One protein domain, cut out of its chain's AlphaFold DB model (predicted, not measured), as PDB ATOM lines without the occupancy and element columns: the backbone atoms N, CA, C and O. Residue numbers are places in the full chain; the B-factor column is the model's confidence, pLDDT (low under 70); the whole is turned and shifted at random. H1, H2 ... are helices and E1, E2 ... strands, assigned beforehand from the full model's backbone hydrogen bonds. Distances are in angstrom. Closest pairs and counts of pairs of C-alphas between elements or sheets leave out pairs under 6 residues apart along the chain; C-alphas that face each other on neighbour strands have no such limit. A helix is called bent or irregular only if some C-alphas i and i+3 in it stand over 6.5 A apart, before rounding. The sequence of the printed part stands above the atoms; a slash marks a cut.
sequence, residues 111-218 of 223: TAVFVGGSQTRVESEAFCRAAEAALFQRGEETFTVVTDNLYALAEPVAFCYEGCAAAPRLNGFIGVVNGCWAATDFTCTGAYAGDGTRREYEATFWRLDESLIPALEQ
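What this domain is: This is residues 111 to 218 of the 223 residues of an uncharacterized protein of Clostridiales bacterium (UniProt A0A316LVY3). A strongly twisted sheet of seven strands curls round one helix, H1, and a short helix, H3, packs on H1 at a steep angle. The tiny helix H2 is on the opposite face of the sheet from H1, and the long loop of residues 185 to 200, between E6 and E7, reaches far out at one end of the longest axis. The printed part has 108 residues, with three named helices and seven named strands in the order E1 E2 H1 E3 H2 E4 E5 E6 E7 H3. The sheet runs E2 E1 E4 E5 E6 E7 E3, all antiparallel, and the class is mixed, helices and strands. The whole is compact by its radius of gyration of the C-alphas, 14.3 A, yet elongated, spanning 45 by 29 by 19 A.

Where its parts are: Across the sheet stand E2, residues 120 to 122; E1, residues 111 to 115, beginning at C-alpha 111 (-29.905, 32.025, 3.461); E4, residues 155 to 161, 19.3 A long; E5, residues 172 to 177; E6, residues 180 to 184; E7, residues 201 to 207, 18.5 A; and E3, residues 142 to 147, 16.1 A. H1, residues 125 to 136, is 16.2 A long and begins at C-alpha 125 (-33.433, 37.671, 1.314). H2 is residues 150 to 153. H3, residues 210 to 216, ends at C-alpha 216 (-33.351, 37.823, -9.893); it is irregular, but only just, with C-alphas 211 and 214 6.9 A apart.

How they stand to each other: E4 E5 E6 E7 form a meander, each strand the antiparallel neighbour of the one before. In the hairpin of E5 and E6, N 173 and O 184 are 2.8 A apart, within hydrogen-bond range. E4 is staggered: residues 155 to 157 pair with E5, with N 157 and O 172 at 2.8 A, and residues 157 to 160 with E1, with N 114 and O 158 at 2.8 A. E7 pairs with E6, N 206 and O 183 at 2.9 A, and with the edge strand E3, N 201 and O 147 at 2.7 A. H1 is on the sheet; the closest C-alphas of H1 and E1 are those of Cys 128 and Ala 112, 6.1 A apart. H1 and H3 touch, closest at the C-alphas of Phe 127 and Ala 215, 5.1 A, at a steep tilt of 55 degrees, opposite ways. H2 has a height over the sheet of 6.3 A. Every O i to N i+4 pair is within hydrogen-bond range in H1; H3 has 1 of 3, with 3 of 4 O i to N i+3 pairs, and H2 is too short for an i+4 pair.

The domain as a whole: The C-alphas farthest apart, those of Glu 125 and Asp 195, are 45.9 A apart. The printed part has no cut. The link from E6 to E7, 16 residues, is long. Mean pLDDT of the printed part is 87.0; residues 117 to 119, 187 to 194, 196 and 198 are under 70.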
ATOM      1  N   THR A 111     -30.541  30.804   2.930       95.19
ATOM      2  CA  THR A 111     -29.905  32.025   3.461       95.19
ATOM      3  C   THR A 111     -28.892  32.636   2.506       95.19
ATOM      4  O   THR A 111     -28.568  33.815   2.625       95.19
ATOM      5  N   ALA A 112     -28.395  31.848   1.556       93.75
ATOM      6  CA  ALA A 112     -27.582  32.346   0.464       93.75
ATOM      7  C   ALA A 112     -27.727  31.471  -0.773       93.75
ATOM      8  O   ALA A 112     -28.054  30.285  -0.695       93.75
ATOM      9  N   VAL A 113     -27.411  32.054  -1.920       93.62
ATOM     10  CA  VAL A 113     -27.446  31.380  -3.212       93.62
ATOM     11  C   VAL A 113     -26.109  31.564  -3.911       93.62
ATOM     12  O   VAL A 113     -25.613  32.686  -4.027       93.62
ATOM     13  N   PHE A 114     -25.534  30.464  -4.390       92.50
ATOM     14  CA  PHE A 114     -24.432  30.497  -5.337       92.50
ATOM     15  C   PHE A 114     -24.967  30.524  -6.766       92.50
ATOM     16  O   PHE A 114     -25.820  29.708  -7.112       92.50
ATOM     17  N   VAL A 115     -24.443  31.438  -7.583       90.62
ATOM     18  CA  VAL A 115     -24.762  31.565  -9.015       90.62
ATOM     19  C   VAL A 115     -23.475  31.433  -9.826       90.62
ATOM     20  O   VAL A 115     -22.433  31.955  -9.420       90.62
ATOM     21  N   GLY A 116     -23.521  30.730 -10.958       83.50
ATOM     22  CA  GLY A 116     -22.407  30.709 -11.915       83.50
ATOM     23  C   GLY A 116     -21.194  29.881 -11.484       83.50
ATOM     24  O   GLY A 116     -20.093  30.049 -12.000       83.50
ATOM     25  N   GLY A 117     -21.365  28.954 -10.542       67.19
ATOM     26  CA  GLY A 117     -20.457  27.817 -10.477       67.19
ATOM     27  C   GLY A 117     -19.191  27.933  -9.615       67.19
ATOM     28  O   GLY A 117     -18.386  27.011  -9.717       67.19
ATOM     29  N   SER A 118     -18.989  28.952  -8.761       63.03
ATOM     30  CA  SER A 118     -18.187  28.842  -7.497       63.03
ATOM     31  C   SER A 118     -17.771  30.151  -6.826       63.03
ATOM     32  O   SER A 118     -17.140  30.097  -5.773       63.03
ATOM     33  N   GLN A 119     -18.103  31.328  -7.360       66.00
ATOM     34  CA  GLN A 119     -17.530  32.570  -6.808       66.00
ATOM     35  C   GLN A 119     -18.540  33.630  -6.387       66.00
ATOM     36  O   GLN A 119     -18.194  34.504  -5.593       66.00
ATOM     37  N   THR A 120     -19.790  33.534  -6.830       78.56
ATOM     38  CA  THR A 120     -20.806  34.518  -6.458       78.56
ATOM     39  C   THR A 120     -21.728  33.940  -5.411       78.56
ATOM     40  O   THR A 120     -22.538  33.078  -5.730       78.56
ATOM     41  N   ARG A 121     -21.636  34.453  -4.184       87.81
ATOM     42  CA  ARG A 121     -22.577  34.190  -3.095       87.81
ATOM     43  C   ARG A 121     -23.482  35.408  -2.913       87.81
ATOM     44  O   ARG A 121     -22.982  36.502  -2.667       87.81
ATOM     45  N   VAL A 122     -24.793  35.223  -3.027       90.06
ATOM     46  CA  VAL A 122     -25.800  36.278  -2.840       90.06
ATOM     47  C   VAL A 122     -26.628  35.967  -1.598       90.06
ATOM     48  O   VAL A 122     -27.234  34.907  -1.520       90.06
ATOM     49  N   GLU A 123     -26.663  36.897  -0.643       91.81
ATOM     50  CA  GLU A 123     -27.345  36.736   0.659       91.81
ATOM     51  C   GLU A 123     -28.606  37.612   0.791       91.81
ATOM     52  O   GLU A 123     -29.229  37.679   1.847       91.81
ATOM     53  N   SER A 124     -29.004  38.307  -0.281       92.94
ATOM     54  CA  SER A 124     -30.240  39.099  -0.295       92.94
ATOM     55  C   SER A 124     -31.450  38.190  -0.070       92.94
ATOM     56  O   SER A 124     -31.688  37.269  -0.849       92.94
ATOM     57  N   GLU A 125     -32.246  38.466   0.966       94.25
ATOM     58  CA  GLU A 125     -33.433  37.671   1.314       94.25
ATOM     59  C   GLU A 125     -34.447  37.618   0.160       94.25
ATOM     60  O   GLU A 125     -35.021  36.570  -0.134       94.25
ATOM     61  N   ALA A 126     -34.649  38.745  -0.533       94.88
ATOM     62  CA  ALA A 126     -35.531  38.810  -1.695       94.88
ATOM     63  C   ALA A 126     -35.019  37.922  -2.838       94.88
ATOM     64  O   ALA A 126     -35.801  37.187  -3.438       94.88
ATOM     65  N   PHE A 127     -33.709  37.946  -3.091       94.81
ATOM     66  CA  PHE A 127     -33.078  37.108  -4.105       94.81
ATOM     67  C   PHE A 127     -33.165  35.621  -3.749       94.81
ATOM     68  O   PHE A 127     -33.559  34.817  -4.588       94.81
ATOM     69  N   CYS A 128     -32.848  35.255  -2.503       95.62
ATOM     70  CA  CYS A 128     -32.897  33.871  -2.033       95.62
ATOM     71  C   CYS A 128     -34.301  33.282  -2.196       95.62
ATOM     72  O   CYS A 128     -34.444  32.206  -2.771       95.62
ATOM     73  N   ARG A 129     -35.337  34.028  -1.788       95.88
ATOM     74  CA  ARG A 129     -36.735  33.620  -1.984       95.88
ATOM     75  C   ARG A 129     -37.110  33.490  -3.455       95.88
ATOM     76  O   ARG A 129     -37.783  32.532  -3.817       95.88
ATOM     77  N   ALA A 130     -36.691  34.434  -4.296       95.88
ATOM     78  CA  ALA A 130     -37.003  34.388  -5.721       95.88
ATOM     79  C   ALA A 130     -36.323  33.204  -6.422       95.88
ATOM     80  O   ALA A 130     -36.966  32.520  -7.209       95.88
ATOM     81  N   ALA A 131     -35.056  32.920  -6.105       95.12
ATOM     82  CA  ALA A 131     -34.328  31.777  -6.650       95.12
ATOM     83  C   ALA A 131     -34.913  30.441  -6.161       95.12
ATOM     84  O   ALA A 131     -35.071  29.509  -6.950       95.12
ATOM     85  N   GLU A 132     -35.278  30.354  -4.879       96.00
ATOM     86  CA  GLU A 132     -35.957  29.185  -4.314       96.00
ATOM     87  C   GLU A 132     -37.314  28.943  -4.989       96.00
ATOM     88  O   GLU A 132     -37.583  27.829  -5.440       96.00
ATOM     89  N   ALA A 133     -38.137  29.987  -5.130       95.62
ATOM     90  CA  ALA A 133     -39.411  29.911  -5.839       95.62
ATOM     91  C   ALA A 133     -39.211  29.512  -7.307       95.62
ATOM     92  O   ALA A 133     -39.882  28.603  -7.784       95.62
ATOM     93  N   ALA A 134     -38.233  30.105  -7.994       95.06
ATOM     94  CA  ALA A 134     -37.925  29.779  -9.380       95.06
ATOM     95  C   ALA A 134     -37.590  28.294  -9.582       95.06
ATOM     96  O   ALA A 134     -37.974  27.732 -10.603       95.06
ATOM     97  N   LEU A 135     -36.916  27.640  -8.627       94.19
ATOM     98  CA  LEU A 135     -36.546  26.226  -8.752       94.19
ATOM     99  C   LEU A 135     -37.572  25.235  -8.188       94.19
ATOM    100  O   LEU A 135     -37.648  24.104  -8.671       94.19
ATOM    101  N   PHE A 136     -38.358  25.624  -7.181       91.56
ATOM    102  CA  PHE A 136     -39.265  24.702  -6.484       91.56
ATOM    103  C   PHE A 136     -40.759  24.985  -6.679       91.56
ATOM    104  O   PHE A 136     -41.575  24.120  -6.363       91.56
ATOM    105  N   GLN A 137     -41.134  26.130  -7.249       89.88
ATOM    106  CA  GLN A 137     -42.506  26.451  -7.650       89.88
ATOM    107  C   GLN A 137     -42.575  26.481  -9.177       89.88
ATOM    108  O   GLN A 137     -42.526  27.537  -9.803       89.88
ATOM    109  N   ARG A 138     -42.626  25.291  -9.786       86.12
ATOM    110  CA  ARG A 138     -42.621  25.146 -11.248       86.12
ATOM    111  C   ARG A 138     -43.804  25.892 -11.862       86.12
ATOM    112  O   ARG A 138     -44.943  25.685 -11.446       86.12
ATOM    113  N   GLY A 139     -43.516  26.716 -12.866       81.94
ATOM    114  CA  GLY A 139     -44.543  27.357 -13.677       81.94
ATOM    115  C   GLY A 139     -45.354  26.328 -14.468       81.94
ATOM    116  O   GLY A 139     -44.863  25.241 -14.777       81.94
ATOM    117  N   GLU A 140     -46.599  26.674 -14.800       85.88
ATOM    118  CA  GLU A 140     -47.478  25.809 -15.601       85.88
ATOM    119  C   GLU A 140     -47.020  25.715 -17.065       85.88
ATOM    120  O   GLU A 140     -47.172  24.675 -17.704       85.88
ATOM    121  N   GLU A 141     -46.444  26.796 -17.602       92.75
ATOM    122  CA  GLU A 141     -45.918  26.839 -18.965       92.75
ATOM    123  C   GLU A 141     -44.509  26.235 -19.009       92.75
ATOM    124  O   GLU A 141     -43.571  26.755 -18.398       92.75
ATOM    125  N   THR A 142     -44.356  25.149 -19.769       94.00
ATOM    126  CA  THR A 142     -43.075  24.461 -19.966       94.00
ATOM    127  C   THR A 142     -42.703  24.363 -21.435       94.00
ATOM    128  O   THR A 142     -43.575  24.198 -22.288       94.00
ATOM    129  N   PHE A 143     -41.408  24.357 -21.728       93.25
ATOM    130  CA  PHE A 143     -40.874  24.101 -23.060       93.25
ATOM    131  C   PHE A 143     -39.578  23.298 -22.977       93.25
ATOM    132  O   PHE A 143     -38.869  23.319 -21.973       93.25
ATOM    133  N   THR A 144     -39.262  22.588 -24.053       91.88
ATOM    134  CA  THR A 144     -38.056  21.767 -24.133       91.88
ATOM    135  C   THR A 144     -37.001  22.450 -24.990       91.88
ATOM    136  O   THR A 144     -37.308  22.995 -26.052       91.88
ATOM    137  N   VAL A 145     -35.749  22.376 -24.544       89.75
ATOM    138  CA  VAL A 145     -34.578  22.806 -25.306       89.75
ATOM    139  C   VAL A 145     -33.625  21.633 -25.468       89.75
ATOM    140  O   VAL A 145     -33.332  20.920 -24.511       89.75
ATOM    141  N   VAL A 146     -33.132  21.462 -26.692       88.62
ATOM    142  CA  VAL A 146     -32.046  20.536 -27.003       88.62
ATOM    143  C   VAL A 146     -30.743  21.329 -27.033       88.62
ATOM    144  O   VAL A 146     -30.654  22.350 -27.712       88.62
ATOM    145  N   THR A 147     -29.753  20.909 -26.252       85.25
ATOM    146  CA  THR A 147     -28.480  21.628 -26.096       85.25
ATOM    147  C   THR A 147     -27.327  20.672 -25.862       85.25
ATOM    148  O   THR A 147     -27.511  19.614 -25.282       85.25
ATOM    149  N   ASP A 148     -26.110  21.036 -26.238       83.81
ATOM    150  CA  ASP A 148     -24.895  20.305 -25.877       83.81
ATOM    151  C   ASP A 148     -24.229  20.851 -24.600       83.81
ATOM    152  O   ASP A 148     -23.265  20.247 -24.109       83.81
ATOM    153  N   ASN A 149     -24.724  21.966 -24.050       83.19
ATOM    154  CA  ASN A 149     -24.147  22.634 -22.891       83.19
ATOM    155  C   ASN A 149     -25.165  23.506 -22.133       83.19
ATOM    156  O   ASN A 149     -25.333  24.691 -22.419       83.19
ATOM    157  N   LEU A 150     -25.774  22.946 -21.083       86.06
ATOM    158  CA  LEU A 150     -26.725  23.672 -20.234       86.06
ATOM    159  C   LEU A 150     -26.107  24.911 -19.556       86.06
ATOM    160  O   LEU A 150     -26.779  25.928 -19.423       86.06
ATOM    161  N   TYR A 151     -24.811  24.865 -19.223       86.56
ATOM    162  CA  TYR A 151     -24.079  25.989 -18.623       86.56
ATOM    163  C   TYR A 151     -23.869  27.170 -19.581       86.56
ATOM    164  O   TYR A 151     -23.467  28.238 -19.141       86.56
ATOM    165  N   ALA A 152     -24.091  26.987 -20.888       86.50
ATOM    166  CA  ALA A 152     -24.080  28.086 -21.856       86.50
ATOM    167  C   ALA A 152     -25.468  28.714 -22.058       86.50
ATOM    168  O   ALA A 152     -25.560  29.787 -22.647       86.50
ATOM    169  N   LEU A 153     -26.535  28.041 -21.616       88.81
ATOM    170  CA  LEU A 153     -27.912  28.514 -21.772       88.81
ATOM    171  C   LEU A 153     -28.454  29.200 -20.524       88.81
ATOM    172  O   LEU A 153     -29.294  30.088 -20.631       88.81
ATOM    173  N   ALA A 154     -28.035  28.745 -19.349       91.19
ATOM    174  CA  ALA A 154     -28.526  29.236 -18.077       91.19
ATOM    175  C   ALA A 154     -27.451  29.082 -17.001       91.19
ATOM    176  O   ALA A 154     -26.520  28.281 -17.126       91.19
ATOM    177  N   GLU A 155     -27.601  29.835 -15.919       91.00
ATOM    178  CA  GLU A 155     -26.637  29.841 -14.830       91.00
ATOM    179  C   GLU A 155     -26.974  28.755 -13.805       91.00
ATOM    180  O   GLU A 155     -28.132  28.654 -13.386       91.00
ATOM    181  N   PRO A 156     -25.993  27.953 -13.353       91.62
ATOM    182  CA  PRO A 156     -26.195  27.001 -12.272       91.62
ATOM    183  C   PRO A 156     -26.461  27.737 -10.958       91.62
ATOM    184  O   PRO A 156     -25.791  28.719 -10.625       91.62
ATOM    185  N   VAL A 157     -27.408  27.210 -10.190       93.12
ATOM    186  CA  VAL A 157     -27.878  27.780  -8.931       93.12
ATOM    187  C   VAL A 157     -27.827  26.731  -7.830       93.12
ATOM    188  O   VAL A 157     -28.318  25.609  -7.987       93.12
ATOM    189  N   ALA A 158     -27.246  27.109  -6.694       93.38
ATOM    190  CA  ALA A 158     -27.113  26.237  -5.535       93.38
ATOM    191  C   ALA A 158     -27.408  26.962  -4.229       93.38
ATOM    192  O   ALA A 158     -26.997  28.104  -4.031       93.38
ATOM    193  N   PHE A 159     -28.110  26.291  -3.325       94.44
ATOM    194  CA  PHE A 159     -28.615  26.895  -2.102       94.44
ATOM    195  C   PHE A 159     -27.745  26.557  -0.903       94.44
ATOM    196  O   PHE A 159     -27.412  25.399  -0.660       94.44
ATOM    197  N   CYS A 160     -27.420  27.586  -0.129       94.44
ATOM    198  CA  CYS A 160     -26.963  27.435   1.241       94.44
ATOM    199  C   CYS A 160     -28.175  27.526   2.153       94.44
ATOM    200  O   CYS A 160     -28.946  28.489   2.089       94.44
ATOM    201  N   TYR A 161     -28.318  26.528   3.010       95.06
ATOM    202  CA  TYR A 161     -29.357  26.513   4.020       95.06
ATOM    203  C   TYR A 161     -28.861  27.174   5.307       95.06
ATOM    204  O   TYR A 161     -27.657  27.335   5.531       95.06
ATOM    205  N   GLU A 162     -29.807  27.574   6.151       93.44
ATOM    206  CA  GLU A 162     -29.536  28.189   7.444       93.44
ATOM    207  C   GLU A 162     -28.442  27.463   8.245       93.44
ATOM    208  O   GLU A 162     -28.387  26.236   8.328       93.44
ATOM    209  N   GLY A 163     -27.529  28.250   8.822       87.88
ATOM    210  CA  GLY A 163     -26.408  27.719   9.596       87.88
ATOM    211  C   GLY A 163     -25.300  27.058   8.769       87.88
ATOM    212  O   GLY A 163     -24.479  26.352   9.358       87.88
ATOM    213  N   CYS A 164     -25.253  27.261   7.444       92.62
ATOM    214  CA  CYS A 164     -24.185  26.737   6.594       92.62
ATOM    215  C   CYS A 164     -23.670  27.730   5.542       92.62
ATOM    216  O   CYS A 164     -24.420  28.484   4.923       92.62
ATOM    217  N   ALA A 165     -22.359  27.681   5.306       91.88
ATOM    218  CA  ALA A 165     -21.667  28.504   4.318       91.88
ATOM    219  C   ALA A 165     -21.434  27.793   2.970       91.88
ATOM    220  O   ALA A 165     -21.037  28.430   1.993       91.88
ATOM    221  N   ALA A 166     -21.682  26.483   2.910       93.25
ATOM    222  CA  ALA A 166     -21.542  25.669   1.708       93.25
ATOM    223  C   ALA A 166     -22.910  25.215   1.189       93.25
ATOM    224  O   ALA A 166     -23.833  24.963   1.965       93.25
ATOM    225  N   ALA A 167     -23.017  25.080  -0.131       92.81
ATOM    226  CA  ALA A 167     -24.168  24.481  -0.782       92.81
ATOM    227  C   ALA A 167     -23.916  22.977  -0.986       92.81
ATOM    228  O   ALA A 167     -22.969  22.611  -1.692       92.81
ATOM    229  N   PRO A 168     -24.753  22.092  -0.420       90.25
ATOM    230  CA  PRO A 168     -24.535  20.646  -0.474       90.25
ATOM    231  C   PRO A 168     -24.638  20.088  -1.896       90.25
ATOM    232  O   PRO A 168     -23.979  19.110  -2.228       90.25
ATOM    233  N   ARG A 169     -25.453  20.705  -2.760       90.31
ATOM    234  CA  ARG A 169     -25.732  20.213  -4.113       90.31
ATOM    235  C   ARG A 169     -26.107  21.334  -5.073       90.31
ATOM    236  O   ARG A 169     -26.452  22.432  -4.650       90.31
ATOM    237  N   LEU A 170     -26.096  21.012  -6.364       90.31
ATOM    238  CA  LEU A 170     -26.746  21.807  -7.402       90.31
ATOM    239  C   LEU A 170     -28.257  21.666  -7.306       90.31
ATOM    240  O   LEU A 170     -28.775  20.550  -7.240       90.31
ATOM    241  N   ASN A 171     -28.954  22.799  -7.293       92.44
ATOM    242  CA  ASN A 171     -30.408  22.830  -7.215       92.44
ATOM    243  C   ASN A 171     -31.038  22.915  -8.610       92.44
ATOM    244  O   ASN A 171     -32.082  22.304  -8.827       92.44
ATOM    245  N   GLY A 172     -30.404  23.610  -9.555       92.88
ATOM    246  CA  GLY A 172     -30.893  23.719 -10.929       92.88
ATOM    247  C   GLY A 172     -30.245  24.868 -11.685       92.88
ATOM    248  O   GLY A 172     -29.180  25.343 -11.299       92.88
ATOM    249  N   PHE A 173     -30.886  25.304 -12.760       93.44
ATOM    250  CA  PHE A 173     -30.411  26.386 -13.613       93.44
ATOM    251  C   PHE A 173     -31.491  27.446 -13.771       93.44
ATOM    252  O   PHE A 173     -32.670  27.113 -13.880       93.44
ATOM    253  N   ILE A 174     -31.081  28.711 -13.793       94.31
ATOM    254  CA  ILE A 174     -31.958  29.866 -14.005       94.31
ATOM    255  C   ILE A 174     -31.319  30.765 -15.065       94.31
ATOM    256  O   ILE A 174     -30.113  31.010 -15.027       94.31
ATOM    257  N   GLY A 175     -32.112  31.270 -16.007       93.06
ATOM    258  CA  GLY A 175     -31.627  32.214 -17.011       93.06
ATOM    259  C   GLY A 175     -32.703  32.661 -17.992       93.06
ATOM    260  O   GLY A 175     -33.873  32.287 -17.872       93.06
ATOM    261  N   VAL A 176     -32.297  33.462 -18.978       93.12
ATOM    262  CA  VAL A 176     -33.156  33.862 -20.095       93.12
ATOM    263  C   VAL A 176     -32.964  32.872 -21.241       93.12
ATOM    264  O   VAL A 176     -31.970  32.909 -21.960       93.12
ATOM    265  N   VAL A 177     -33.940  31.990 -21.434       92.44
ATOM    266  CA  VAL A 177     -33.902  30.932 -22.451       92.44
ATOM    267  C   VAL A 177     -35.030  31.166 -23.447       92.44
ATOM    268  O   VAL A 177     -36.176  31.396 -23.063       92.44
ATOM    269  N   ASN A 178     -34.711  31.158 -24.745       91.50
ATOM    270  CA  ASN A 178     -35.658  31.480 -25.825       91.50
ATOM    271  C   ASN A 178     -36.403  32.817 -25.623       91.50
ATOM    272  O   ASN A 178     -37.565  32.959 -25.995       91.50
ATOM    273  N   GLY A 179     -35.729  33.813 -25.036       90.94
ATOM    274  CA  GLY A 179     -36.289  35.148 -24.810       90.94
ATOM    275  C   GLY A 179     -37.237  35.259 -23.611       90.94
ATOM    276  O   GLY A 179     -37.866  36.303 -23.450       90.94
ATOM    277  N   CYS A 180     -37.341  34.231 -22.764       92.81
ATOM    278  CA  CYS A 180     -38.119  34.283 -21.529       92.81
ATOM    279  C   CYS A 180     -37.285  33.851 -20.321       92.81
ATOM    280  O   CYS A 180     -36.385  33.020 -20.435       92.81
ATOM    281  N   TRP A 181     -37.592  34.412 -19.155       94.94
ATOM    282  CA  TRP A 181     -37.036  33.930 -17.898       94.94
ATOM    283  C   TRP A 181     -37.575  32.539 -17.598       94.94
ATOM    284  O   TRP A 181     -38.789  32.331 -17.527       94.94
ATOM    285  N   ALA A 182     -36.661  31.594 -17.428       95.38
ATOM    286  CA  ALA A 182     -36.990  30.199 -17.243       95.38
ATOM    287  C   ALA A 182     -36.032  29.531 -16.258       95.38
ATOM    288  O   ALA A 182     -34.913  29.997 -16.018       95.38
ATOM    289  N   ALA A 183     -36.481  28.415 -15.700       95.44
ATOM    290  CA  ALA A 183     -35.650  27.566 -14.872       95.44
ATOM    291  C   ALA A 183     -35.851  26.089 -15.199       95.44
ATOM    292  O   ALA A 183     -36.854  25.690 -15.791       95.44
ATOM    293  N   THR A 184     -34.858  25.288 -14.835       93.38
ATOM    294  CA  THR A 184     -34.885  23.833 -14.974       93.38
ATOM    295  C   THR A 184     -34.152  23.196 -13.798       93.38
ATOM    296  O   THR A 184     -33.231  23.786 -13.225       93.38
ATOM    297  N   ASP A 185     -34.561  21.998 -13.403       88.12
ATOM    298  CA  ASP A 185     -33.819  21.182 -12.455       88.12
ATOM    299  C   ASP A 185     -32.699  20.432 -13.178       88.12
ATOM    300  O   ASP A 185     -32.696  20.250 -14.396       88.12
ATOM    301  N   PHE A 186     -31.696  19.986 -12.425       70.19
ATOM    302  CA  PHE A 186     -30.636  19.162 -12.996       70.19
ATOM    303  C   PHE A 186     -31.115  17.714 -13.181       70.19
ATOM    304  O   PHE A 186     -30.702  16.803 -12.463       70.19
ATOM    305  N   THR A 187     -31.996  17.495 -14.153       61.72
ATOM    306  CA  THR A 187     -32.336  16.165 -14.668       61.72
ATOM    307  C   THR A 187     -31.898  16.055 -16.120       61.72
ATOM    308  O   THR A 187     -32.680  16.222 -17.046       61.72
ATOM    309  N   CYS A 188     -30.614  15.762 -16.325       54.50
ATOM    310  CA  CYS A 188     -30.090  15.446 -17.649       54.50
ATOM    311  C   CYS A 188     -30.374  13.976 -17.978       54.50
ATOM    312  O   CYS A 188     -29.719  13.078 -17.445       54.50
ATOM    313  N   THR A 189     -31.302  13.704 -18.893       52.94
ATOM    314  CA  THR A 189     -31.425  12.376 -19.508       52.94
ATOM    315  C   THR A 189     -30.587  12.300 -20.781       52.94
ATOM    316  O   THR A 189     -30.681  13.166 -21.642       52.94
ATOM    317  N   GLY A 190     -29.790  11.235 -20.930       53.62
ATOM    318  CA  GLY A 190     -29.276  10.825 -22.242       53.62
ATOM    319  C   GLY A 190     -27.951  11.427 -22.716       53.62
ATOM    320  O   GLY A 190     -27.621  11.204 -23.871       53.62
ATOM    321  N   ALA A 191     -27.167  12.094 -21.856       55.78
ATOM    322  CA  ALA A 191     -25.889  12.753 -22.197       55.78
ATOM    323  C   ALA A 191     -24.874  11.877 -22.953       55.78
ATOM    324  O   ALA A 191     -24.050  12.378 -23.718       55.78
ATOM    325  N   TYR A 192     -24.936  10.563 -22.735       60.28
ATOM    326  CA  TYR A 192     -24.112   9.580 -23.415       60.28
ATOM    327  C   TYR A 192     -24.979   8.413 -23.879       60.28
ATOM    328  O   TYR A 192     -25.808   7.891 -23.131       60.28
ATOM    329  N   ALA A 193     -24.775   7.989 -25.121       62.66
ATOM    330  CA  ALA A 193     -25.239   6.692 -25.582       62.66
ATOM    331  C   ALA A 193     -24.513   5.569 -24.815       62.66
ATOM    332  O   ALA A 193     -23.436   5.774 -24.260       62.66
ATOM    333  N   GLY A 194     -25.075   4.356 -24.825       63.94
ATOM    334  CA  GLY A 194     -24.436   3.182 -24.208       63.94
ATOM    335  C   GLY A 194     -23.061   2.823 -24.796       63.94
ATOM    336  O   GLY A 194     -22.344   2.025 -24.206       63.94
ATOM    337  N   ASP A 195     -22.687   3.424 -25.929       75.75
ATOM    338  CA  ASP A 195     -21.376   3.304 -26.577       75.75
ATOM    339  C   ASP A 195     -20.387   4.432 -26.200       75.75
ATOM    340  O   ASP A 195     -19.267   4.459 -26.706       75.75
ATOM    341  N   GLY A 196     -20.775   5.356 -25.311       69.00
ATOM    342  CA  GLY A 196     -19.949   6.489 -24.883       69.00
ATOM    343  C   GLY A 196     -20.007   7.714 -25.801       69.00
ATOM    344  O   GLY A 196     -19.342   8.711 -25.516       69.00
ATOM    345  N   THR A 197     -20.809   7.695 -26.870       76.62
ATOM    346  CA  THR A 197     -21.000   8.865 -27.737       76.62
ATOM    347  C   THR A 197     -21.808   9.935 -27.010       76.62
ATOM    348  O   THR A 197     -22.902   9.654 -26.515       76.62
ATOM    349  N   ARG A 198     -21.295  11.170 -26.967       68.56
ATOM    350  CA  ARG A 198     -22.006  12.316 -26.383       68.56
ATOM    351  C   ARG A 198     -23.252  12.634 -27.211       68.56
ATOM    352  O   ARG A 198     -23.165  12.739 -28.434       68.56
ATOM    353  N   ARG A 199     -24.396  12.792 -26.551       71.00
ATOM    354  CA  ARG A 199     -25.640  13.281 -27.156       71.00
ATOM    355  C   ARG A 199     -25.971  14.657 -26.602       71.00
ATOM    356  O   ARG A 199     -25.507  15.031 -25.524       71.00
ATOM    357  N   GLU A 200     -26.773  15.389 -27.357       74.56
ATOM    358  CA  GLU A 200     -27.400  16.607 -26.868       74.56
ATOM    359  C   GLU A 200     -28.352  16.260 -25.712       74.56
ATOM    360  O   GLU A 200     -29.011  15.217 -25.705       74.56
ATOM    361  N   TYR A 201     -28.367  17.123 -24.707       73.69
ATOM    362  CA  TYR A 201     -29.282  17.103 -23.584       73.69
ATOM    363  C   TYR A 201     -30.641  17.601 -24.046       73.69
ATOM    364  O   TYR A 201     -30.736  18.661 -24.660       73.69
ATOM    365  N   GLU A 202     -31.686  16.874 -23.682       85.38
ATOM    366  CA  GLU A 202     -33.043  17.392 -23.715       85.38
ATOM    367  C   GLU A 202     -33.377  17.903 -22.311       85.38
ATOM    368  O   GLU A 202     -33.412  17.124 -21.358       85.38
ATOM    369  N   ALA A 203     -33.541  19.219 -22.169       88.00
ATOM    370  CA  ALA A 203     -33.851  19.869 -20.901       88.00
ATOM    371  C   ALA A 203     -35.235  20.518 -20.974       88.00
ATOM    372  O   ALA A 203     -35.516  21.314 -21.874       88.00
ATOM    373  N   THR A 204     -36.096  20.190 -20.015       92.00
ATOM    374  CA  THR A 204     -37.405  20.829 -19.869       92.00
ATOM    375  C   THR A 204     -37.282  22.025 -18.942       92.00
ATOM    376  O   THR A 204     -36.943  21.890 -17.766       92.00
ATOM    377  N   PHE A 205     -37.584  23.195 -19.479       93.81
ATOM    378  CA  PHE A 205     -37.663  24.444 -18.749       93.81
ATOM    379  C   PHE A 205     -39.117  24.767 -18.422       93.81
ATOM    380  O   PHE A 205     -40.014  24.494 -19.219       93.81
ATOM    381  N   TRP A 206     -39.344  25.398 -17.276       95.81
ATOM    382  CA  TRP A 206     -40.592  26.090 -16.979       95.81
ATOM    383  C   TRP A 206     -40.356  27.592 -16.964       95.81
ATOM    384  O   TRP A 206     -39.314  28.078 -16.514       95.81
ATOM    385  N   ARG A 207     -41.342  28.329 -17.461       95.75
ATOM    386  CA  ARG A 207     -41.327  29.785 -17.427       95.75
ATOM    387  C   ARG A 207     -41.501  30.277 -15.993       95.75
ATOM    388  O   ARG A 207     -42.281  29.713 -15.224       95.75
ATOM    389  N   LEU A 208     -40.770  31.329 -15.639       95.94
ATOM    390  CA  LEU A 208     -40.877  31.968 -14.332       95.94
ATOM    391  C   LEU A 208     -42.028  32.973 -14.286       95.94
ATOM    392  O   LEU A 208     -42.340  33.629 -15.282       95.94
ATOM    393  N   ASP A 209     -42.621  33.120 -13.103       93.56
ATOM    394  CA  ASP A 209     -43.562  34.198 -12.804       93.56
ATOM    395  C   ASP A 209     -42.837  35.557 -12.868       93.56
ATOM    396  O   ASP A 209     -41.741  35.724 -12.319       93.56
ATOM    397  N   GLU A 210     -43.448  36.538 -13.539       92.50
ATOM    398  CA  GLU A 210     -42.853  37.863 -13.752       92.50
ATOM    399  C   GLU A 210     -42.562  38.608 -12.441       92.50
ATOM    400  O   GLU A 210     -41.650  39.433 -12.391       92.50
ATOM    401  N   SER A 211     -43.273  38.286 -11.357       94.69
ATOM    402  CA  SER A 211     -43.033  38.861 -10.030       94.69
ATOM    403  C   SER A 211     -41.673  38.480  -9.432       94.69
ATOM    404  O   SER A 211     -41.172  39.199  -8.564       94.69
ATOM    405  N   LEU A 212     -41.046  37.393  -9.898       94.62
ATOM    406  CA  LEU A 212     -39.730  36.945  -9.427       94.62
ATOM    407  C   LEU A 212     -38.578  37.698 -10.109       94.62
ATOM    408  O   LEU A 212     -37.508  37.868  -9.517       94.62
ATOM    409  N   ILE A 213     -38.796  38.161 -11.344       94.00
ATOM    410  CA  ILE A 213     -37.760  38.711 -12.227       94.00
ATOM    411  C   ILE A 213     -37.021  39.906 -11.597       94.00
ATOM    412  O   ILE A 213     -35.790  39.862 -11.559       94.00
ATOM    413  N   PRO A 214     -37.691  40.919 -11.004       94.62
ATOM    414  CA  PRO A 214     -36.990  42.079 -10.445       94.62
ATOM    415  C   PRO A 214     -36.028  41.736  -9.304       94.62
ATOM    416  O   PRO A 214     -35.092  42.488  -9.035       94.62
ATOM    417  N   ALA A 215     -36.268  40.634  -8.587       93.94
ATOM    418  CA  ALA A 215     -35.349  40.157  -7.563       93.94
ATOM    419  C   ALA A 215     -34.156  39.433  -8.197       93.94
ATOM    420  O   ALA A 215     -33.023  39.687  -7.797       93.94
ATOM    421  N   LEU A 216     -34.394  38.583  -9.200       92.31
ATOM    422  CA  LEU A 216     -33.351  37.823  -9.893       92.31
ATOM    423  C   LEU A 216     -32.398  38.735 -10.684       92.31
ATOM    424  O   LEU A 216     -31.184  38.567 -10.592       92.31
ATOM    425  N   GLU A 217     -32.913  39.762 -11.362       90.00
ATOM    426  CA  GLU A 217     -32.125  40.739 -12.139       90.00
ATOM    427  C   GLU A 217     -31.130  41.560 -11.301       90.00
ATOM    428  O   GLU A 217     -30.211  42.176 -11.843       90.00
ATOM    429  N   GLN A 218     -31.259  41.562  -9.970       80.56
ATOM    430  CA  GLN A 218     -30.277  42.205  -9.086       80.56
ATOM    431  C   GLN A 218     -28.911  41.516  -9.149       80.56
ATOM    432  O   GLN A 218     -27.889  42.132  -8.841       80.56
TER     433      GLN A 218